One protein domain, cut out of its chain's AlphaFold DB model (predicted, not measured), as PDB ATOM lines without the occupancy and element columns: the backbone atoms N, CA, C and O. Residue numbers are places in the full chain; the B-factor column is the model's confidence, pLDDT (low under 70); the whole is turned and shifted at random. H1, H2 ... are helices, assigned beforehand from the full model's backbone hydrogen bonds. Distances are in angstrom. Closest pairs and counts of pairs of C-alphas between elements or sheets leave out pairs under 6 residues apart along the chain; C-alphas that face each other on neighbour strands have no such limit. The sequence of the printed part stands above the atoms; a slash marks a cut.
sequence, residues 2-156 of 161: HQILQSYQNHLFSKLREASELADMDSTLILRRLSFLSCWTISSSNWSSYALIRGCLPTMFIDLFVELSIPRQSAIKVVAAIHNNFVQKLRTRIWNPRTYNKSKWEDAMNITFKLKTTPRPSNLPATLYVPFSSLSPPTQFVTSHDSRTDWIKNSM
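AT A GLANCE: This is residues 2 to 156 of the 161 residues of an uncharacterized protein of Rhizophagus clarus (UniProt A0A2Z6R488). Two long helices, H5 and H1, lie side by side and run opposite ways, with the short H2 and H4 folded back at one end of the pair. The short H3, H6 and H7 lie to one side, and a long unnamed stretch, residues 118 to 149, loops round to H8 near the beginning of H1. The printed part has 155 residues with eight named helices, H1 to H8 in chain order, and no named strand: all helix. It is compact, radius of gyration of the C-alphas 16.6 A, and only just elongated, spanning 52 by 34 by 28 A.

IN THESE COORDINATES: H5, residues 72 to 95, is 31.6 A long from C-alpha 72 at (-145.601, 175.452, -30.946). H1, residues 2 to 22, is 30.2 A long from C-alpha 2 at (-174.349, 170.316, -27.786). The others are H2, 28 to 35; H3, 47 to 53; H4, 59 to 66; H6, 102 to 108; H7, 113 to 117; and H8, 150 to 156, ending at C-alpha 156 (-179.825, 168.030, -23.945).

HOW THE PARTS SIT: H5 touches H1 with residues 79 to 90 alone, closest C-alphas Phe 86 and Tyr 8, 5.9 A, at a shallow tilt of 18 degrees, opposite ways. H4 and H5 form a hairpin at a steep tilt of 43 degrees, closest C-alphas Ile 62 and Ala 75, 5.4 A. H1 and H2 form another, closest C-alphas Phe 13 and Leu 31, 6.4 A. H3 is close to but not clearly touching H5, C-alphas 53 and 87 being 7.5 A apart. H6 and H7 are near each other. Every O i to N i+4 pair is within hydrogen-bond range except in H4, 3 of 4.

THE WHOLE: The C-alphas of Asp 24 and Ser 147 are farthest apart, 51.6 A. The printed part has no cut; the links H2 to H3 and H7 to H8 are long. Fifty residues are under pLDDT 70, among them 94 to 104 and 122 to 156.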
ATOM      1  N   HIS A   2    -174.544 169.669 -26.481       77.62
ATOM      2  CA  HIS A   2    -174.349 170.316 -27.786       77.62
ATOM      3  C   HIS A   2    -173.869 171.775 -27.679       77.62
ATOM      4  O   HIS A   2    -172.845 172.124 -28.248       77.62
ATOM      5  N   GLN A   3    -174.523 172.598 -26.849       80.62
ATOM      6  CA  GLN A   3    -174.125 173.997 -26.631       80.62
ATOM      7  C   GLN A   3    -172.703 174.172 -26.071       80.62
ATOM      8  O   GLN A   3    -172.010 175.113 -26.439       80.62
ATOM      9  N   ILE A   4    -172.252 173.280 -25.178       83.50
ATOM     10  CA  ILE A   4    -170.905 173.363 -24.589       83.50
ATOM     11  C   ILE A   4    -169.862 173.084 -25.673       83.50
ATOM     12  O   ILE A   4    -168.878 173.811 -25.787       83.50
ATOM     13  N   LEU A   5    -170.101 172.048 -26.482       84.88
ATOM     14  CA  LEU A   5    -169.218 171.681 -27.581       84.88
ATOM     15  C   LEU A   5    -169.208 172.745 -28.680       84.88
ATOM     16  O   LEU A   5    -168.141 173.098 -29.163       84.88
ATOM     17  N   GLN A   6    -170.369 173.303 -29.019       88.25
ATOM     18  CA  GLN A   6    -170.491 174.388 -29.988       88.25
ATOM     19  C   GLN A   6    -169.780 175.657 -29.502       88.25
ATOM     20  O   GLN A   6    -169.034 176.267 -30.259       88.25
ATOM     21  N   SER A   7    -169.935 176.033 -28.226       89.88
ATOM     22  CA  SER A   7    -169.189 177.152 -27.631       89.88
ATOM     23  C   SER A   7    -167.678 176.908 -27.669       89.88
ATOM     24  O   SER A   7    -166.921 177.829 -27.971       89.88
ATOM     25  N   TYR A   8    -167.237 175.677 -27.397       91.56
ATOM     26  CA  TYR A   8    -165.828 175.298 -27.480       91.56
ATOM     27  C   TYR A   8    -165.287 175.377 -28.909       91.56
ATOM     28  O   TYR A   8    -164.243 175.991 -29.129       91.56
ATOM     29  N   GLN A   9    -166.024 174.822 -29.874       93.38
ATOM     30  CA  GLN A   9    -165.699 174.902 -31.291       93.38
ATOM     31  C   GLN A   9    -165.599 176.370 -31.722       93.38
ATOM     32  O   GLN A   9    -164.542 176.794 -32.173       93.38
ATOM     33  N   ASN A  10    -166.626 177.185 -31.471       94.06
ATOM     34  CA  ASN A  10    -166.640 178.605 -31.836       94.06
ATOM     35  C   ASN A  10    -165.468 179.392 -31.228       94.06
ATOM     36  O   ASN A  10    -164.882 180.232 -31.908       94.06
ATOM     37  N   HIS A  11    -165.087 179.110 -29.978       93.81
ATOM     38  CA  HIS A  11    -163.940 179.768 -29.351       93.81
ATOM     39  C   HIS A  11    -162.629 179.417 -30.070       93.81
ATOM     40  O   HIS A  11    -161.807 180.297 -30.327       93.81
ATOM     41  N   LEU A  12    -162.450 178.152 -30.458       94.19
ATOM     42  CA  LEU A  12    -161.281 177.724 -31.222       94.19
ATOM     43  C   LEU A  12    -161.262 178.338 -32.633       94.19
ATOM     44  O   LEU A  12    -160.219 178.819 -33.067       94.19
ATOM     45  N   PHE A  13    -162.416 178.397 -33.310       95.50
ATOM     46  CA  PHE A  13    -162.574 179.084 -34.601       95.50
ATOM     47  C   PHE A  13    -162.208 180.571 -34.508       95.50
ATOM     48  O   PHE A  13    -161.459 181.063 -35.347       95.50
ATOM     49  N   SER A  14    -162.692 181.274 -33.478       95.50
ATOM     50  CA  SER A  14    -162.372 182.688 -33.245       95.50
ATOM     51  C   SER A  14    -160.870 182.897 -33.089       95.50
ATOM     52  O   SER A  14    -160.297 183.760 -33.742       95.50
ATOM     53  N   LYS A  15    -160.209 182.064 -32.277       95.00
ATOM     54  CA  LYS A  15    -158.772 182.203 -32.008       95.00
ATOM     55  C   LYS A  15    -157.902 181.887 -33.221       95.00
ATOM     56  O   LYS A  15    -156.887 182.545 -33.415       95.00
ATOM     57  N   LEU A  16    -158.300 180.919 -34.046       95.19
ATOM     58  CA  LEU A  16    -157.620 180.656 -35.315       95.19
ATOM     59  C   LEU A  16    -157.822 181.794 -36.317       95.19
ATOM     60  O   LEU A  16    -156.877 182.143 -37.014       95.19
ATOM     61  N   ARG A  17    -159.017 182.392 -36.370       95.50
ATOM     62  CA  ARG A  17    -159.280 183.560 -37.220       95.50
ATOM     63  C   ARG A  17    -158.410 184.749 -36.810       95.50
ATOM     64  O   ARG A  17    -157.691 185.258 -37.657       95.50
ATOM     65  N   GLU A  18    -158.393 185.097 -35.522       94.38
ATOM     66  CA  GLU A  18    -157.522 186.152 -34.978       94.38
ATOM     67  C   GLU A  18    -156.043 185.896 -35.322       94.38
ATOM     68  O   GLU A  18    -155.339 186.789 -35.782       94.38
ATOM     69  N   ALA A  19    -155.563 184.659 -35.147       93.69
ATOM     70  CA  ALA A  19    -154.185 184.300 -35.483       93.69
ATOM     71  C   ALA A  19    -153.899 184.379 -36.994       93.69
ATOM     72  O   ALA A  19    -152.793 184.741 -37.380       93.69
ATOM     73  N   SER A  20    -154.882 184.057 -37.840       94.12
ATOM     74  CA  SER A  20    -154.743 184.135 -39.300       94.12
ATOM     75  C   SER A  20    -154.699 185.586 -39.779       94.12
ATOM     76  O   SER A  20    -153.866 185.921 -40.611       94.12
ATOM     77  N   GLU A  21    -155.545 186.449 -39.209       94.06
ATOM     78  CA  GLU A  21    -155.557 187.893 -39.477       94.06
ATOM     79  C   GLU A  21    -154.219 188.537 -39.095       94.06
ATOM     80  O   GLU A  21    -153.663 189.311 -39.867       94.06
ATOM     81  N   LEU A  22    -153.650 188.160 -37.944       92.31
ATOM     82  CA  LEU A  22    -152.323 188.622 -37.522       92.31
ATOM     83  C   LEU A  22    -151.184 188.110 -38.416       92.31
ATOM     84  O   LEU A  22    -150.140 188.753 -38.494       92.31
ATOM     85  N   ALA A  23    -151.369 186.953 -39.050       90.12
ATOM     86  CA  ALA A  23    -150.395 186.352 -39.953       90.12
ATOM     87  C   ALA A  23    -150.564 186.793 -41.418       90.12
ATOM     88  O   ALA A  23    -149.781 186.349 -42.252       90.12
ATOM     89  N   ASP A  24    -151.567 187.624 -41.733       92.31
ATOM     90  CA  ASP A  24    -151.973 187.977 -43.106       92.31
ATOM     91  C   ASP A  24    -152.230 186.736 -43.993       92.31
ATOM     92  O   ASP A  24    -151.839 186.657 -45.156       92.31
ATOM     93  N   MET A  25    -152.869 185.715 -43.410       90.88
ATOM     94  CA  MET A  25    -153.151 184.426 -44.054       90.88
ATOM     95  C   MET A  25    -154.658 184.175 -44.177       90.88
ATOM     96  O   MET A  25    -155.436 184.469 -43.266       90.88
ATOM     97  N   ASP A  26    -155.086 183.538 -45.272       90.44
ATOM     98  CA  ASP A  26    -156.479 183.107 -45.417       90.44
ATOM     99  C   ASP A  26    -156.817 181.959 -44.447       90.44
ATOM    100  O   ASP A  26    -156.339 180.827 -44.566       90.44
ATOM    101  N   SER A  27    -157.711 182.248 -43.498       91.81
ATOM    102  CA  SER A  27    -158.182 181.284 -42.498       91.81
ATOM    103  C   SER A  27    -159.074 180.174 -43.075       91.81
ATOM    104  O   SER A  27    -159.303 179.166 -42.401       91.81
ATOM    105  N   THR A  28    -159.580 180.305 -44.307       93.12
ATOM    106  CA  THR A  28    -160.620 179.419 -44.864       93.12
ATOM    107  C   THR A  28    -160.227 177.943 -44.822       93.12
ATOM    108  O   THR A  28    -161.001 177.108 -44.344       93.12
ATOM    109  N   LEU A  29    -159.015 177.597 -45.272       91.38
ATOM    110  CA  LEU A  29    -158.547 176.207 -45.286       91.38
ATOM    111  C   LEU A  29    -158.369 175.639 -43.868       91.38
ATOM    112  O   LEU A  29    -158.731 174.489 -43.608       91.38
ATOM    113  N   ILE A  30    -157.857 176.451 -42.945       92.62
ATOM    114  CA  ILE A  30    -157.600 176.077 -41.548       92.62
ATOM    115  C   ILE A  30    -158.917 175.839 -40.810       92.62
ATOM    116  O   ILE A  30    -159.108 174.796 -40.179       92.62
ATOM    117  N   LEU A  31    -159.868 176.766 -40.951       93.94
ATOM    118  CA  LEU A  31    -161.200 176.653 -40.366       93.94
ATOM    119  C   LEU A  31    -161.971 175.465 -40.958       93.94
ATOM    120  O   LEU A  31    -162.659 174.748 -40.228       93.94
ATOM    121  N   ARG A  32    -161.805 175.198 -42.260       94.38
ATOM    122  CA  ARG A  32    -162.360 174.010 -42.920       94.38
ATOM    123  C   ARG A  32    -161.769 172.723 -42.345       94.38
ATOM    124  O   ARG A  32    -162.508 171.808 -41.999       94.38
ATOM    125  N   ARG A  33    -160.447 172.630 -42.202       92.56
ATOM    126  CA  ARG A  33    -159.807 171.456 -41.583       92.56
ATOM    127  C   ARG A  33    -160.285 171.248 -40.156       92.56
ATOM    128  O   ARG A  33    -160.538 170.108 -39.776       92.56
ATOM    129  N   LEU A  34    -160.465 172.331 -39.400       91.94
ATOM    130  CA  LEU A  34    -161.024 172.253 -38.060       91.94
ATOM    131  C   LEU A  34    -162.460 171.714 -38.083       91.94
ATOM    132  O   LEU A  34    -162.744 170.807 -37.309       91.94
ATOM    133  N   SER A  35    -163.351 172.203 -38.955       91.81
ATOM    134  CA  SER A  35    -164.757 171.754 -38.995       91.81
ATOM    135  C   SER A  35    -164.915 170.271 -39.339       91.81
ATOM    136  O   SER A  35    -165.827 169.631 -38.817       91.81
ATOM    137  N   PHE A  36    -164.016 169.706 -40.150       90.31
ATOM    138  CA  PHE A  36    -164.062 168.298 -40.565       90.31
ATOM    139  C   PHE A  36    -163.571 167.295 -39.514       90.31
ATOM    140  O   PHE A  36    -163.620 166.085 -39.751       90.31
ATOM    141  N   LEU A  37    -163.097 167.745 -38.350       89.31
ATOM    142  CA  LEU A  37    -162.597 166.816 -37.343       89.31
ATOM    143  C   LEU A  37    -163.720 165.982 -36.734       89.31
ATOM    144  O   LEU A  37    -164.715 166.487 -36.216       89.31
ATOM    145  N   SER A  38    -163.500 164.669 -36.707       87.19
ATOM    146  CA  SER A  38    -164.461 163.705 -36.169       87.19
ATOM    147  C   SER A  38    -164.770 163.917 -34.686       87.19
ATOM    148  O   SER A  38    -165.817 163.480 -34.220       87.19
ATOM    149  N   CYS A  39    -163.919 164.615 -33.925       87.06
ATOM    150  CA  CYS A  39    -164.165 164.882 -32.507       87.06
ATOM    151  C   CYS A  39    -165.394 165.767 -32.236       87.06
ATOM    152  O   CYS A  39    -165.890 165.760 -31.110       87.06
ATOM    153  N   TRP A  40    -165.909 166.488 -33.239       88.88
ATOM    154  CA  TRP A  40    -167.112 167.316 -33.096       88.88
ATOM    155  C   TRP A  40    -168.414 166.508 -33.085       88.88
ATOM    156  O   TRP A  40    -169.418 166.958 -32.536       88.88
ATOM    157  N   THR A  41    -168.415 165.294 -33.638       85.88
ATOM    158  CA  THR A  41    -169.616 164.454 -33.692       85.88
ATOM    159  C   THR A  41    -169.713 163.584 -32.441       85.88
ATOM    160  O   THR A  41    -169.093 162.519 -32.346       85.88
ATOM    161  N   ILE A  42    -170.499 164.022 -31.454       81.12
ATOM    162  CA  ILE A  42    -170.734 163.235 -30.235       81.12
ATOM    163  C   ILE A  42    -171.551 161.990 -30.580       81.12
ATOM    164  O   ILE A  42    -172.709 162.086 -30.972       81.12
ATOM    165  N   SER A  43    -170.939 160.819 -30.421       78.38
ATOM    166  CA  SER A  43    -171.572 159.521 -30.645       78.38
ATOM    167  C   SER A  43    -170.926 158.472 -29.746       78.38
ATOM    168  O   SER A  43    -169.726 158.529 -29.477       78.38
ATOM    169  N   SER A  44    -171.711 157.485 -29.323       72.19
ATOM    170  CA  SER A  44    -171.260 156.337 -28.533       72.19
ATOM    171  C   SER A  44    -170.268 155.415 -29.245       72.19
ATOM    172  O   SER A  44    -169.642 154.576 -28.597       72.19
ATOM    173  N   SER A  45    -170.134 155.540 -30.565       78.62
ATOM    174  CA  SER A  45    -169.176 154.789 -31.384       78.62
ATOM    175  C   SER A  45    -167.968 155.620 -31.815       78.62
ATOM    176  O   SER A  45    -167.034 155.085 -32.413       78.62
ATOM    177  N   ASN A  46    -167.955 156.921 -31.520       84.25
ATOM    178  CA  ASN A  46    -166.910 157.822 -31.980       84.25
ATOM    179  C   ASN A  46    -165.829 158.001 -30.910       84.25
ATOM    180  O   ASN A  46    -165.977 158.748 -29.941       84.25
ATOM    181  N   TRP A  47    -164.702 157.323 -31.122       83.75
ATOM    182  CA  TRP A  47    -163.566 157.376 -30.208       83.75
ATOM    183  C   TRP A  47    -162.969 158.785 -30.082       83.75
ATOM    184  O   TRP A  47    -162.615 159.202 -28.981       83.75
ATOM    185  N   SER A  48    -162.911 159.554 -31.174       84.94
ATOM    186  CA  SER A  48    -162.342 160.909 -31.177       84.94
ATOM    187  C   SER A  48    -163.136 161.878 -30.304       84.94
ATOM    188  O   SER A  48    -162.546 162.691 -29.591       84.94
ATOM    189  N   SER A  49    -164.470 161.808 -30.343       83.12
ATOM    190  CA  SER A  49    -165.312 162.665 -29.501       83.12
ATOM    191  C   SER A  49    -165.311 162.204 -28.044       83.12
ATOM    192  O   SER A  49    -165.275 163.039 -27.138       83.12
ATOM    193  N   TYR A  50    -165.232 160.892 -27.799       81.88
ATOM    194  CA  TYR A  50    -165.026 160.356 -26.455       81.88
ATOM    195  C   TYR A  50    -163.707 160.830 -25.834       81.88
ATOM    196  O   TYR A  50    -163.705 161.329 -24.707       81.88
ATOM    197  N   ALA A  51    -162.599 160.742 -26.575       82.88
ATOM    198  CA  ALA A  51    -161.294 161.225 -26.136       82.88
ATOM    199  C   ALA A  51    -161.343 162.722 -25.782       82.88
ATOM    200  O   ALA A  51    -160.876 163.112 -24.711       82.88
ATOM    201  N   LEU A  52    -161.988 163.543 -26.619       85.06
ATOM    202  CA  LEU A  52    -162.144 164.976 -26.365       85.06
ATOM    203  C   LEU A  52    -162.918 165.262 -25.066       85.06
ATOM    204  O   LEU A  52    -162.482 166.073 -24.251       85.06
ATOM    205  N   ILE A  53    -164.038 164.567 -24.831       80.38
ATOM    206  CA  ILE A  53    -164.837 164.717 -23.599       80.38
ATOM    207  C   ILE A  53    -164.053 164.256 -22.361       80.38
ATOM    208  O   ILE A  53    -164.220 164.799 -21.268       80.38
ATOM    209  N   ARG A  54    -163.169 163.266 -22.519       77.38
ATOM    210  CA  ARG A  54    -162.283 162.770 -21.458       77.38
ATOM    211  C   ARG A  54    -161.121 163.718 -21.141       77.38
ATOM    212  O   ARG A  54    -160.359 163.410 -20.225       77.38
ATOM    213  N   GLY A  55    -161.017 164.848 -21.838       75.81
ATOM    214  CA  GLY A  55    -159.969 165.846 -21.640       75.81
ATOM    215  C   GLY A  55    -158.708 165.590 -22.469       75.81
ATOM    216  O   GLY A  55    -157.671 166.193 -22.201       75.81
ATOM    217  N   CYS A  56    -158.748 164.668 -23.437       80.62
ATOM    218  CA  CYS A  56    -157.629 164.479 -24.355       80.62
ATOM    219  C   CYS A  56    -157.633 165.607 -25.380       80.62
ATOM    220  O   CYS A  56    -158.640 165.837 -26.055       80.62
ATOM    221  N   LEU A  57    -156.493 166.274 -25.524       80.38
ATOM    222  CA  LEU A  57    -156.366 167.414 -26.410       80.38
ATOM    223  C   LEU A  57    -155.904 166.971 -27.803       80.38
ATOM    224  O   LEU A  57    -154.792 166.455 -27.904       80.38
ATOM    225  N   PRO A  58    -156.683 167.200 -28.876       83.06
ATOM    226  CA  PRO A  58    -156.233 166.906 -30.229       83.06
ATOM    227  C   PRO A  58    -155.018 167.764 -30.629       83.06
ATOM    228  O   PRO A  58    -155.120 168.987 -30.675       83.06
ATOM    229  N   THR A  59    -153.887 167.155 -30.982       85.62
ATOM    230  CA  THR A  59    -152.685 167.838 -31.495       85.62
ATOM    231  C   THR A  59    -152.973 168.589 -32.782       85.62
ATOM    232  O   THR A  59    -152.392 169.642 -32.984       85.62
ATOM    233  N   MET A  60    -153.957 168.145 -33.577       89.56
ATOM    234  CA  MET A  60    -154.409 168.891 -34.754       89.56
ATOM    235  C   MET A  60    -154.792 170.329 -34.389       89.56
ATOM    236  O   MET A  60    -154.557 171.239 -35.170       89.56
ATOM    237  N   PHE A  61    -155.345 170.569 -33.193       91.38
ATOM    238  CA  PHE A  61    -155.641 171.933 -32.756       91.38
ATOM    239  C   PHE A  61    -154.365 172.765 -32.634       91.38
ATOM    240  O   PHE A  61    -154.380 173.917 -33.032       91.38
ATOM    241  N   ILE A  62    -153.274 172.189 -32.121       91.56
ATOM    242  CA  ILE A  62    -151.963 172.844 -32.017       91.56
ATOM    243  C   ILE A  62    -151.361 173.049 -33.409       91.56
ATOM    244  O   ILE A  62    -150.885 174.144 -33.701       91.56
ATOM    245  N   ASP A  63    -151.406 172.023 -34.259       92.38
ATOM    246  CA  ASP A  63    -150.804 172.046 -35.595       92.38
ATOM    247  C   ASP A  63    -151.416 173.156 -36.463       92.38
ATOM    248  O   ASP A  63    -150.685 173.877 -37.131       92.38
ATOM    249  N   LEU A  64    -152.731 173.389 -36.359       94.19
ATOM    250  CA  LEU A  64    -153.408 174.488 -37.060       94.19
ATOM    251  C   LEU A  64    -152.886 175.881 -36.661       94.19
ATOM    252  O   LEU A  64    -152.844 176.771 -37.502       94.19
ATOM    253  N   PHE A  65    -152.466 176.090 -35.407       93.69
ATOM    254  CA  PHE A  65    -151.803 177.341 -35.010       93.69
ATOM    255  C   PHE A  65    -150.348 177.387 -35.489       93.69
ATOM    256  O   PHE A  65    -149.864 178.450 -35.864       93.69
ATOM    257  N   VAL A  66    -149.643 176.252 -35.488       93.62
ATOM    258  CA  VAL A  66    -148.261 176.177 -35.991       93.62
ATOM    259  C   VAL A  66    -148.198 176.496 -37.487       93.62
ATOM    260  O   VAL A  66    -147.279 177.185 -37.917       93.62
ATOM    261  N   GLU A  67    -149.196 176.073 -38.263       93.75
ATOM    262  CA  GLU A  67    -149.348 176.436 -39.680       93.75
ATOM    263  C   GLU A  67    -149.521 177.949 -39.896       93.75
ATOM    264  O   GLU A  67    -149.134 178.467 -40.938       93.75
ATOM    265  N   LEU A  68    -150.020 178.675 -38.891       93.19
ATOM    266  CA  LEU A  68    -150.101 180.141 -38.869       93.19
ATOM    267  C   LEU A  68    -148.816 180.798 -38.348       93.19
ATOM    268  O   LEU A  68    -148.835 181.933 -37.878       93.19
ATOM    269  N   SER A  69    -147.696 180.076 -38.379       92.94
ATOM    270  CA  SER A  69    -146.399 180.517 -37.852       92.94
ATOM    271  C   SER A  69    -146.400 180.845 -36.351       92.94
ATOM    272  O   SER A  69    -145.457 181.460 -35.846       92.94
ATOM    273  N   ILE A  70    -147.409 180.403 -35.591       91.81
ATOM    274  CA  ILE A  70    -147.409 180.547 -34.133       91.81
ATOM    275  C   ILE A  70    -146.438 179.519 -33.540       91.81
ATOM    276  O   ILE A  70    -146.588 178.317 -33.786       91.81
ATOM    277  N   PRO A  71    -145.470 179.929 -32.697       93.88
ATOM    278  CA  PRO A  71    -144.558 178.989 -32.061       93.88
ATOM    279  C   PRO A  71    -145.322 177.888 -31.324       93.88
ATOM    280  O   PRO A  71    -146.242 178.169 -30.548       93.88
ATOM    281  N   ARG A  72    -144.909 176.628 -31.506       90.06
ATOM    282  CA  ARG A  72    -145.601 175.452 -30.946       90.06
ATOM    283  C   ARG A  72    -145.894 175.580 -29.449       90.06
ATOM    284  O   ARG A  72    -146.975 175.212 -28.996       90.06
ATOM    285  N   GLN A  73    -144.963 176.144 -28.680       85.50
ATOM    286  CA  GLN A  73    -145.147 176.342 -27.242       85.50
ATOM    287  C   GLN A  73    -146.252 177.360 -26.913       85.50
ATOM    288  O   GLN A  73    -146.983 177.183 -25.938       85.50
ATOM    289  N   SER A  74    -146.396 178.409 -27.723       87.00
ATOM    290  CA  SER A  74    -147.476 179.394 -27.602       87.00
ATOM    291  C   SER A  74    -148.819 178.788 -28.005       87.00
ATOM    292  O   SER A  74    -149.797 178.936 -27.274       87.00
ATOM    293  N   ALA A  75    -148.845 178.018 -29.098       89.81
ATOM    294  CA  ALA A  75    -150.029 177.289 -29.545       89.81
ATOM    295  C   ALA A  75    -150.554 176.325 -28.464       89.81
ATOM    296  O   ALA A  75    -151.744 176.338 -28.153       89.81
ATOM    297  N   ILE A  76    -149.668 175.559 -27.812       87.06
ATOM    298  CA  ILE A  76    -150.038 174.679 -26.689       87.06
ATOM    299  C   ILE A  76    -150.727 175.467 -25.574       87.06
ATOM    300  O   ILE A  76    -151.757 175.026 -25.078       87.06
ATOM    301  N   LYS A  77    -150.193 176.633 -25.186       85.56
ATOM    302  CA  LYS A  77    -150.777 177.453 -24.112       85.56
ATOM    303  C   LYS A  77    -152.184 177.938 -24.464       85.56
ATOM    304  O   LYS A  77    -153.089 177.798 -23.643       85.56
ATOM    305  N   VAL A  78    -152.372 178.465 -25.676       87.81
ATOM    306  CA  VAL A  78    -153.680 178.935 -26.165       87.81
ATOM    307  C   VAL A  78    -154.679 177.782 -26.175       87.81
ATOM    308  O   VAL A  78    -155.735 177.858 -25.547       87.81
ATOM    309  N   VAL A  79    -154.316 176.675 -26.820       89.44
ATOM    310  CA  VAL A  79    -155.190 175.511 -26.965       89.44
ATOM    311  C   VAL A  79    -155.517 174.888 -25.601       89.44
ATOM    312  O   VAL A  79    -156.679 174.571 -25.340       89.44
ATOM    313  N   ALA A  80    -154.535 174.761 -24.705       85.31
ATOM    314  CA  ALA A  80    -154.740 174.253 -23.352       85.31
ATOM    315  C   ALA A  80    -155.678 175.152 -22.539       85.31
ATOM    316  O   ALA A  80    -156.552 174.635 -21.849       85.31
ATOM    317  N   ALA A  81    -155.564 176.479 -22.642       85.50
ATOM    318  CA  ALA A  81    -156.461 177.402 -21.951       85.50
ATOM    319  C   ALA A  81    -157.919 177.257 -22.426       85.50
ATOM    320  O   ALA A  81    -158.833 177.138 -21.604       85.50
ATOM    321  N   ILE A  82    -158.140 177.189 -23.745       87.88
ATOM    322  CA  ILE A  82    -159.473 176.979 -24.334       87.88
ATOM    323  C   ILE A  82    -160.027 175.611 -23.906       87.88
ATOM    324  O   ILE A  82    -161.182 175.505 -23.486       87.88
ATOM    325  N   HIS A  83    -159.205 174.560 -23.971       88.06
ATOM    326  CA  HIS A  83    -159.606 173.209 -23.589       88.06
ATOM    327  C   HIS A  83    -159.911 173.098 -22.091       88.06
ATOM    328  O   HIS A  83    -160.920 172.512 -21.710       88.06
ATOM    329  N   ASN A  84    -159.114 173.739 -21.236       84.31
ATOM    330  CA  ASN A  84    -159.367 173.810 -19.801       84.31
ATOM    331  C   ASN A  84    -160.681 174.539 -19.503       84.31
ATOM    332  O   ASN A  84    -161.444 174.078 -18.656       84.31
ATOM    333  N   ASN A  85    -161.003 175.621 -20.224       87.00
ATOM    334  CA  ASN A  85    -162.306 176.282 -20.107       87.00
ATOM    335  C   ASN A  85    -163.458 175.346 -20.503       87.00
ATOM    336  O   ASN A  85    -164.468 175.287 -19.804       87.00
ATOM    337  N   PHE A  86    -163.299 174.586 -21.589       86.69
ATOM    338  CA  PHE A  86    -164.274 173.581 -22.012       86.69
ATOM    339  C   PHE A  86    -164.460 172.483 -20.964       86.69
ATOM    340  O   PHE A  86    -165.591 172.232 -20.558       86.69
ATOM    341  N   VAL A  87    -163.374 171.877 -20.477       82.00
ATOM    342  CA  VAL A  87    -163.411 170.844 -19.432       82.00
ATOM    343  C   VAL A  87    -164.033 171.398 -18.156       82.00
ATOM    344  O   VAL A  87    -164.820 170.703 -17.525       82.00
ATOM    345  N   GLN A  88    -163.749 172.648 -17.793       81.06
ATOM    346  CA  GLN A  88    -164.384 173.282 -16.642       81.06
ATOM    347  C   GLN A  88    -165.877 173.507 -16.857       81.06
ATOM    348  O   GLN A  88    -166.664 173.133 -16.001       81.06
ATOM    349  N   LYS A  89    -166.311 174.023 -18.011       83.50
ATOM    350  CA  LYS A  89    -167.744 174.149 -18.334       83.50
ATOM    351  C   LYS A  89    -168.446 172.791 -18.354       83.50
ATOM    352  O   LYS A  89    -169.564 172.668 -17.860       83.50
ATOM    353  N   LEU A  90    -167.787 171.774 -18.902       78.88
ATOM    354  CA  LEU A  90    -168.253 170.395 -18.924       78.88
ATOM    355  C   LEU A  90    -168.391 169.855 -17.494       78.88
ATOM    356  O   LEU A  90    -169.438 169.315 -17.145       78.88
ATOM    357  N   ARG A  91    -167.379 170.068 -16.644       75.38
ATOM    358  CA  ARG A  91    -167.422 169.725 -15.221       75.38
ATOM    359  C   ARG A  91    -168.546 170.473 -14.524       75.38
ATOM    360  O   ARG A  91    -169.410 169.828 -13.962       75.38
ATOM    361  N   THR A  92    -168.638 171.787 -14.645       76.06
ATOM    362  CA  THR A  92    -169.679 172.584 -13.991       76.06
ATOM    363  C   THR A  92    -171.093 172.233 -14.442       76.06
ATOM    364  O   THR A  92    -172.011 172.329 -13.641       76.06
ATOM    365  N   ARG A  93    -171.301 171.811 -15.695       73.25
ATOM    366  CA  ARG A  93    -172.638 171.428 -16.182       73.25
ATOM    367  C   ARG A  93    -172.983 169.950 -15.981       73.25
ATOM    368  O   ARG A  93    -174.162 169.617 -15.985       73.25
ATOM    369  N   ILE A  94    -171.998 169.059 -15.845       67.06
ATOM    370  CA  ILE A  94    -172.229 167.601 -15.775       67.06
ATOM    371  C   ILE A  94    -171.747 166.997 -14.452       67.06
ATOM    372  O   ILE A  94    -172.464 166.183 -13.872       67.06
ATOM    373  N   TRP A  95    -170.557 167.378 -13.981       62.38
ATOM    374  CA  TRP A  95    -169.919 166.848 -12.769       62.38
ATOM    375  C   TRP A  95    -170.240 167.651 -11.499       62.38
ATOM    376  O   TRP A  95    -170.693 167.054 -10.541       62.38
ATOM    377  N   ASN A  96    -170.066 168.973 -11.448       61.31
ATOM    378  CA  ASN A  96    -170.300 169.765 -10.227       61.31
ATOM    379  C   ASN A  96    -171.756 169.755  -9.731       61.31
ATOM    380  O   ASN A  96    -171.942 169.743  -8.516       61.31
ATOM    381  N   PRO A  97    -172.799 169.691 -10.589       54.00
ATOM    382  CA  PRO A  97    -174.171 169.586 -10.109       54.00
ATOM    383  C   PRO A  97    -174.445 168.239  -9.431       54.00
ATOM    384  O   PRO A  97    -175.565 168.011  -8.994       54.00
ATOM    385  N   ARG A  98    -173.482 167.297  -9.388       50.00
ATOM    386  CA  ARG A  98    -173.723 165.946  -8.888       50.00
ATOM    387  C   ARG A  98    -172.504 165.249  -8.279       50.00
ATOM    388  O   ARG A  98    -171.462 165.062  -8.893       50.00
ATOM    389  N   THR A  99    -172.749 164.597  -7.159       48.38
ATOM    390  CA  THR A  99    -172.093 163.362  -6.700       48.38
ATOM    391  C   THR A  99    -172.360 162.188  -7.670       48.38
ATOM    392  O   THR A  99    -172.907 161.152  -7.296       48.38
ATOM    393  N   TYR A 100    -172.037 162.328  -8.964       54.28
ATOM    394  CA  TYR A 100    -172.353 161.316  -9.980       54.28
ATOM    395  C   TYR A 100    -171.162 160.443 -10.344       54.28
ATOM    396  O   TYR A 100    -170.078 160.920 -10.681       54.28
ATOM    397  N   ASN A 101    -171.416 159.137 -10.388       60.03
ATOM    398  CA  ASN A 101    -170.495 158.179 -10.970       60.03
ATOM    399  C   ASN A 101    -170.408 158.424 -12.485       60.03
ATOM    400  O   ASN A 101    -171.383 158.217 -13.210       60.03
ATOM    401  N   LYS A 102    -169.230 158.847 -12.954       67.56
ATOM    402  CA  LYS A 102    -168.882 159.033 -14.371       67.56
ATOM    403  C   LYS A 102    -169.376 157.888 -15.264       67.56
ATOM    404  O   LYS A 102    -169.807 158.156 -16.384       67.56
ATOM    405  N   SER A 103    -169.371 156.649 -14.762       69.00
ATOM    406  CA  SER A 103    -169.864 155.483 -15.500       69.00
ATOM    407  C   SER A 103    -171.327 155.636 -15.919       69.00
ATOM    408  O   SER A 103    -171.642 155.410 -17.078       69.00
ATOM    409  N   LYS A 104    -172.201 156.130 -15.034       69.75
ATOM    410  CA  LYS A 104    -173.635 156.269 -15.312       69.75
ATOM    411  C   LYS A 104    -173.932 157.318 -16.389       69.75
ATOM    412  O   LYS A 104    -174.916 157.192 -17.109       69.75
ATOM    413  N   TRP A 105    -173.097 158.357 -16.512       73.06
ATOM    414  CA  TRP A 105    -173.248 159.352 -17.583       73.06
ATOM    415  C   TRP A 105    -172.831 158.744 -18.915       73.06
ATOM    416  O   TRP A 105    -173.534 158.904 -19.907       73.06
ATOM    417  N   GLU A 106    -171.716 158.009 -18.920       74.25
ATOM    418  CA  GLU A 106    -171.280 157.272 -20.101       74.25
ATOM    419  C   GLU A 106    -172.368 156.280 -20.549       74.25
ATOM    420  O   GLU A 106    -172.695 156.241 -21.733       74.25
ATOM    421  N   ASP A 107    -172.998 155.567 -19.613       73.56
ATOM    422  CA  ASP A 107    -174.072 154.614 -19.909       73.56
ATOM    423  C   ASP A 107    -175.322 155.319 -20.472       73.56
ATOM    424  O   ASP A 107    -175.882 154.867 -21.466       73.56
ATOM    425  N   ALA A 108    -175.712 156.478 -19.925       71.06
ATOM    426  CA  ALA A 108    -176.818 157.290 -20.455       71.06
ATOM    427  C   ALA A 108    -176.543 157.850 -21.863       71.06
ATOM    428  O   ALA A 108    -177.468 158.061 -22.645       71.06
ATOM    429  N   MET A 109    -175.271 158.079 -22.199       69.06
ATOM    430  CA  MET A 109    -174.827 158.460 -23.545       69.06
ATOM    431  C   MET A 109    -174.675 157.251 -24.482       69.06
ATOM    432  O   MET A 109    -174.170 157.401 -25.596       69.06
ATOM    433  N   ASN A 110    -175.073 156.054 -24.035       74.94
ATOM    434  CA  ASN A 110    -174.851 154.775 -24.702       74.94
ATOM    435  C   ASN A 110    -173.372 154.495 -25.019       74.94
ATOM    436  O   ASN A 110    -173.084 153.695 -25.908       74.94
ATOM    437  N   ILE A 111    -172.420 155.132 -24.324       73.00
ATOM    438  CA  ILE A 111    -170.986 154.870 -24.498       73.00
ATOM    439  C   ILE A 111    -170.729 153.435 -24.053       73.00
ATOM    440  O   ILE A 111    -170.694 153.111 -22.865       73.00
ATOM    441  N   THR A 112    -170.556 152.568 -25.040       75.44
ATOM    442  CA  THR A 112    -170.431 151.134 -24.815       75.44
ATOM    443  C   THR A 112    -169.170 150.812 -24.018       75.44
ATOM    444  O   THR A 112    -168.125 151.442 -24.192       75.44
ATOM    445  N   PHE A 113    -169.230 149.772 -23.184       75.12
ATOM    446  CA  PHE A 113    -168.037 149.218 -22.533       75.12
ATOM    447  C   PHE A 113    -166.937 148.877 -23.552       75.12
ATOM    448  O   PHE A 113    -165.754 149.105 -23.292       75.12
ATOM    449  N   LYS A 114    -167.345 148.430 -24.751       76.69
ATOM    450  CA  LYS A 114    -166.463 148.242 -25.903       76.69
ATOM    451  C   LYS A 114    -165.681 149.516 -26.188       76.69
ATOM    452  O   LYS A 114    -164.466 149.456 -26.138       76.69
ATOM    453  N   LEU A 115    -166.315 150.671 -26.397       76.94
ATOM    454  CA  LEU A 115    -165.595 151.922 -26.674       76.94
ATOM    455  C   LEU A 115    -164.622 152.320 -25.547       76.94
ATOM    456  O   LEU A 115    -163.517 152.772 -25.834       76.94
ATOM    457  N   LYS A 116    -165.003 152.115 -24.278       75.62
ATOM    458  CA  LYS A 116    -164.173 152.456 -23.101       75.62
ATOM    459  C   LYS A 116    -162.882 151.635 -23.025       75.62
ATOM    460  O   LYS A 116    -161.860 152.143 -22.575       75.62
ATOM    461  N   THR A 117    -162.957 150.369 -23.431       76.12
ATOM    462  CA  THR A 117    -161.840 149.410 -23.430       76.12
ATOM    463  C   THR A 117    -161.145 149.303 -24.783       76.12
ATOM    464  O   THR A 117    -160.053 148.750 -24.871       76.12
ATOM    465  N   THR A 118    -161.759 149.844 -25.837       69.81
ATOM    466  CA  THR A 118    -161.220 149.804 -27.192       69.81
ATOM    467  C   THR A 118    -159.955 150.654 -27.218       69.81
ATOM    468  O   THR A 118    -160.020 151.858 -26.929       69.81
ATOM    469  N   PRO A 119    -158.800 150.056 -27.563       66.38
ATOM    470  CA  PRO A 119    -157.599 150.829 -27.790       66.38
ATOM    471  C   PRO A 119    -157.878 151.818 -28.912       66.38
ATOM    472  O   PRO A 119    -158.712 151.583 -29.790       66.38
ATOM    473  N   ARG A 120    -157.177 152.944 -28.872       67.81
ATOM    474  CA  ARG A 120    -157.230 153.942 -29.931       67.81
ATOM    475  C   ARG A 120    -157.184 153.263 -31.315       67.81
ATOM    476  O   ARG A 120    -156.249 152.501 -31.560       67.81
ATOM    477  N   PRO A 121    -158.139 153.548 -32.216       70.19
ATOM    478  CA  PRO A 121    -158.103 153.036 -33.580       70.19
ATOM    479  C   PRO A 121    -156.760 153.327 -34.269       70.19
ATOM    480  O   PRO A 121    -156.266 154.455 -34.217       70.19
ATOM    481  N   SER A 122    -156.169 152.323 -34.922       61.38
ATOM    482  CA  SER A 122    -154.857 152.420 -35.589       61.38
ATOM    483  C   SER A 122    -154.841 153.389 -36.775       61.38
ATOM    484  O   SER A 122    -153.795 153.926 -37.125       61.38
ATOM    485  N   ASN A 123    -156.009 153.661 -37.360       64.19
ATOM    486  CA  ASN A 123    -156.207 154.657 -38.410       64.19
ATOM    487  C   ASN A 123    -156.271 156.103 -37.882       64.19
ATOM    488  O   ASN A 123    -156.346 157.035 -38.681       64.19
ATOM    489  N   LEU A 124    -156.250 156.317 -36.560       59.09
ATOM    490  CA  LEU A 124    -156.143 157.654 -35.981       59.09
ATOM    491  C   LEU A 124    -154.662 158.024 -35.802       59.09
ATOM    492  O   LEU A 124    -153.979 157.365 -35.020       59.09
ATOM    493  N   PRO A 125    -154.171 159.123 -36.401       55.97
ATOM    494  CA  PRO A 125    -152.734 159.417 -36.467       55.97
ATOM    495  C   PRO A 125    -152.061 159.517 -35.090       55.97
ATOM    496  O   PRO A 125    -152.357 160.439 -34.333       55.97
ATOM    497  N   ALA A 126    -151.169 158.580 -34.748       45.91
ATOM    498  CA  ALA A 126    -150.633 158.329 -33.398       45.91
ATOM    499  C   ALA A 126    -150.172 159.577 -32.605       45.91
ATOM    500  O   ALA A 126    -150.311 159.618 -31.385       45.91
ATOM    501  N   THR A 127    -149.733 160.634 -33.283       49.88
ATOM    502  CA  THR A 127    -149.250 161.901 -32.710       49.88
ATOM    503  C   THR A 127    -150.347 162.861 -32.230       49.88
ATOM    504  O   THR A 127    -150.038 163.876 -31.609       49.88
ATOM    505  N   LEU A 128    -151.624 162.562 -32.494       53.97
ATOM    506  CA  LEU A 128    -152.708 163.543 -32.406       53.97
ATOM    507  C   LEU A 128    -153.364 163.774 -31.043       53.97
ATOM    508  O   LEU A 128    -154.339 164.508 -31.023       53.97
ATOM    509  N   TYR A 129    -152.914 163.206 -29.922       55.88
ATOM    510  CA  TYR A 129    -153.549 163.525 -28.636       55.88
ATOM    511  C   TYR A 129    -152.535 163.737 -27.521       55.88
ATOM    512  O   TYR A 129    -151.798 162.823 -27.160       55.88
ATOM    513  N   VAL A 130    -152.543 164.937 -26.946       58.47
ATOM    514  CA  VAL A 130    -151.803 165.264 -25.728       58.47
ATOM    515  C   VAL A 130    -152.671 164.840 -24.530       58.47
ATOM    516  O   VAL A 130    -153.813 165.307 -24.415       58.47
ATOM    517  N   PRO A 131    -152.201 163.924 -23.659       55.50
ATOM    518  CA  PRO A 131    -152.977 163.465 -22.510       55.50
ATOM    519  C   PRO A 131    -153.280 164.610 -21.543       55.50
ATOM    520  O   PRO A 131    -152.400 165.418 -21.251       55.50
ATOM    521  N   PHE A 132    -154.484 164.626 -20.963       45.75
ATOM    522  CA  PHE A 132    -154.879 165.612 -19.946       45.75
ATOM    523  C   PHE A 132    -153.855 165.744 -18.804       45.75
ATOM    524  O   PHE A 132    -153.612 166.840 -18.313       45.75
ATOM    525  N   SER A 133    -153.219 164.636 -18.406       47.06
ATOM    526  CA  SER A 133    -152.207 164.590 -17.340       47.06
ATOM    527  C   SER A 133    -150.932 165.386 -17.631       47.06
ATOM    528  O   SER A 133    -150.158 165.629 -16.715       47.06
ATOM    529  N   SER A 134    -150.702 165.779 -18.885       49.56
ATOM    530  CA  SER A 134    -149.569 166.628 -19.279       49.56
ATOM    531  C   SER A 134    -149.900 168.128 -19.292       49.56
ATOM    532  O   SER A 134    -149.028 168.943 -19.583       49.56
ATOM    533  N   LEU A 135    -151.144 168.503 -18.969       48.25
ATOM    534  CA  LEU A 135    -151.600 169.891 -18.868       48.25
ATOM    535  C   LEU A 135    -151.642 170.345 -17.402       48.25
ATOM    536  O   LEU A 135    -151.900 169.549 -16.499       48.25
ATOM    537  N   SER A 136    -151.421 171.640 -17.157       43.22
ATOM    538  CA  SER A 136    -151.459 172.209 -15.805       43.22
ATOM    539  C   SER A 136    -152.830 171.993 -15.133       43.22
ATOM    540  O   SER A 136    -153.857 172.235 -15.779       43.22
ATOM    541  N   PRO A 137    -152.884 171.577 -13.849       42.34
ATOM    542  CA  PRO A 137    -154.140 171.279 -13.165       42.34
ATOM    543  C   PRO A 137    -155.062 172.507 -13.057       42.34
ATOM    544  O   PRO A 137    -154.584 173.599 -12.745       42.34
ATOM    545  N   PRO A 138    -156.385 172.356 -13.251       42.78
ATOM    546  CA  PRO A 138    -157.339 173.437 -13.013       42.78
ATOM    547  C   PRO A 138    -157.570 173.703 -11.514       42.78
ATOM    548  O   PRO A 138    -157.647 172.769 -10.722       42.78
ATOM    549  N   THR A 139    -157.774 174.968 -11.142       42.44
ATOM    550  CA  THR A 139    -157.643 175.478  -9.761       42.44
ATOM    551  C   THR A 139    -158.868 175.359  -8.836       42.44
ATOM    552  O   THR A 139    -158.822 175.905  -7.741       42.44
ATOM    553  N   GLN A 140    -159.983 174.715  -9.211       44.62
ATOM    554  CA  GLN A 140    -161.213 174.778  -8.391       44.62
ATOM    555  C   GLN A 140    -161.931 173.429  -8.220       44.62
ATOM    556  O   GLN A 140    -162.278 172.765  -9.198       44.62
ATOM    557  N   PHE A 141    -162.160 173.070  -6.950       36.12
ATOM    558  CA  PHE A 141    -162.977 171.962  -6.436       36.12
ATOM    559  C   PHE A 141    -164.313 172.520  -5.917       36.12
ATOM    560  O   PHE A 141    -164.292 173.489  -5.163       36.12
ATOM    561  N   VAL A 142    -165.460 171.918  -6.268       36.66
ATOM    562  CA  VAL A 142    -166.781 172.281  -5.707       36.66
ATOM    563  C   VAL A 142    -167.643 171.029  -5.462       36.66
ATOM    564  O   VAL A 142    -167.659 170.111  -6.283       36.66
ATOM    565  N   THR A 143    -168.325 171.012  -4.309       35.41
ATOM    566  CA  THR A 143    -169.189 169.973  -3.704       35.41
ATOM    567  C   THR A 143    -170.686 170.097  -4.084       35.41
ATOM    568  O   THR A 143    -171.124 171.135  -4.569       35.41
ATOM    569  N   SER A 144    -171.465 169.015  -3.894       37.75
ATOM    570  CA  SER A 144    -172.725 168.674  -4.607       37.75
ATOM    571  C   SER A 144    -174.063 168.860  -3.855       37.75
ATOM    572  O   SER A 144    -174.055 168.784  -2.629       37.75
ATOM    573  N   HIS A 145    -175.208 168.816  -4.573       39.41
ATOM    574  CA  HIS A 145    -176.464 168.159  -4.123       39.41
ATOM    575  C   HIS A 145    -177.407 167.749  -5.296       39.41
ATOM    576  O   HIS A 145    -177.224 168.189  -6.422       39.41
ATOM    577  N   ASP A 146    -178.376 166.874  -5.005       45.22
ATOM    578  CA  ASP A 146    -178.930 165.748  -5.792       45.22
ATOM    579  C   ASP A 146    -180.158 165.970  -6.745       45.22
ATOM    580  O   ASP A 146    -180.828 167.001  -6.729       45.22
ATOM    581  N   SER A 147    -180.488 164.898  -7.499       39.97
ATOM    582  CA  SER A 147    -181.757 164.467  -8.149       39.97
ATOM    583  C   SER A 147    -181.732 164.219  -9.678       39.97
ATOM    584  O   SER A 147    -180.823 164.618 -10.407       39.97
ATOM    585  N   ARG A 148    -182.665 163.379 -10.155       44.56
ATOM    586  CA  ARG A 148    -182.420 162.124 -10.902       44.56
ATOM    587  C   ARG A 148    -182.871 162.174 -12.382       44.56
ATOM    588  O   ARG A 148    -183.941 162.670 -12.693       44.56
ATOM    589  N   THR A 149    -182.029 161.616 -13.261       41.81
ATOM    590  CA  THR A 149    -182.205 161.133 -14.660       41.81
ATOM    591  C   THR A 149    -182.958 161.975 -15.710       41.81
ATOM    592  O   THR A 149    -182.384 162.194 -16.780       41.81
ATOM    593  N   ASP A 150    -184.163 162.488 -15.455       42.91
ATOM    594  CA  ASP A 150    -184.957 163.222 -16.462       42.91
ATOM    595  C   ASP A 150    -184.291 164.524 -16.896       42.91
ATOM    596  O   ASP A 150    -184.309 164.897 -18.071       42.91
ATOM    597  N   TRP A 151    -183.586 165.180 -15.977       48.62
ATOM    598  CA  TRP A 151    -182.906 166.416 -16.319       48.62
ATOM    599  C   TRP A 151    -181.753 166.218 -17.303       48.62
ATOM    600  O   TRP A 151    -181.477 167.130 -18.062       48.62
ATOM    601  N   ILE A 152    -181.100 165.046 -17.368       43.09
ATOM    602  CA  ILE A 152    -180.004 164.818 -18.338       43.09
ATOM    603  C   ILE A 152    -180.549 164.910 -19.758       43.09
ATOM    604  O   ILE A 152    -179.985 165.601 -20.605       43.09
ATOM    605  N   LYS A 153    -181.673 164.226 -19.989       44.66
ATOM    606  CA  LYS A 153    -182.408 164.254 -21.251       44.66
ATOM    607  C   LYS A 153    -182.913 165.674 -21.530       44.66
ATOM    608  O   LYS A 153    -182.693 166.191 -22.623       44.66
ATOM    609  N   ASN A 154    -183.462 166.348 -20.519       44.28
ATOM    610  CA  ASN A 154    -184.000 167.700 -20.664       44.28
ATOM    611  C   ASN A 154    -182.915 168.774 -20.882       44.28
ATOM    612  O   ASN A 154    -183.120 169.636 -21.717       44.28
ATOM    613  N   SER A 155    -181.727 168.696 -20.274       47.06
ATOM    614  CA  SER A 155    -180.585 169.603 -20.524       47.06
ATOM    615  C   SER A 155    -179.874 169.348 -21.862       47.06
ATOM    616  O   SER A 155    -178.952 170.078 -22.245       47.06
ATOM    617  N   MET A 156    -180.237 168.272 -22.563       44.41
ATOM    618  CA  MET A 156    -179.825 168.030 -23.945       44.41
ATOM    619  C   MET A 156    -180.852 168.553 -24.953       44.41
ATOM    620  O   MET A 156    -180.437 168.992 -26.021       44.41
TER     621      MET A 156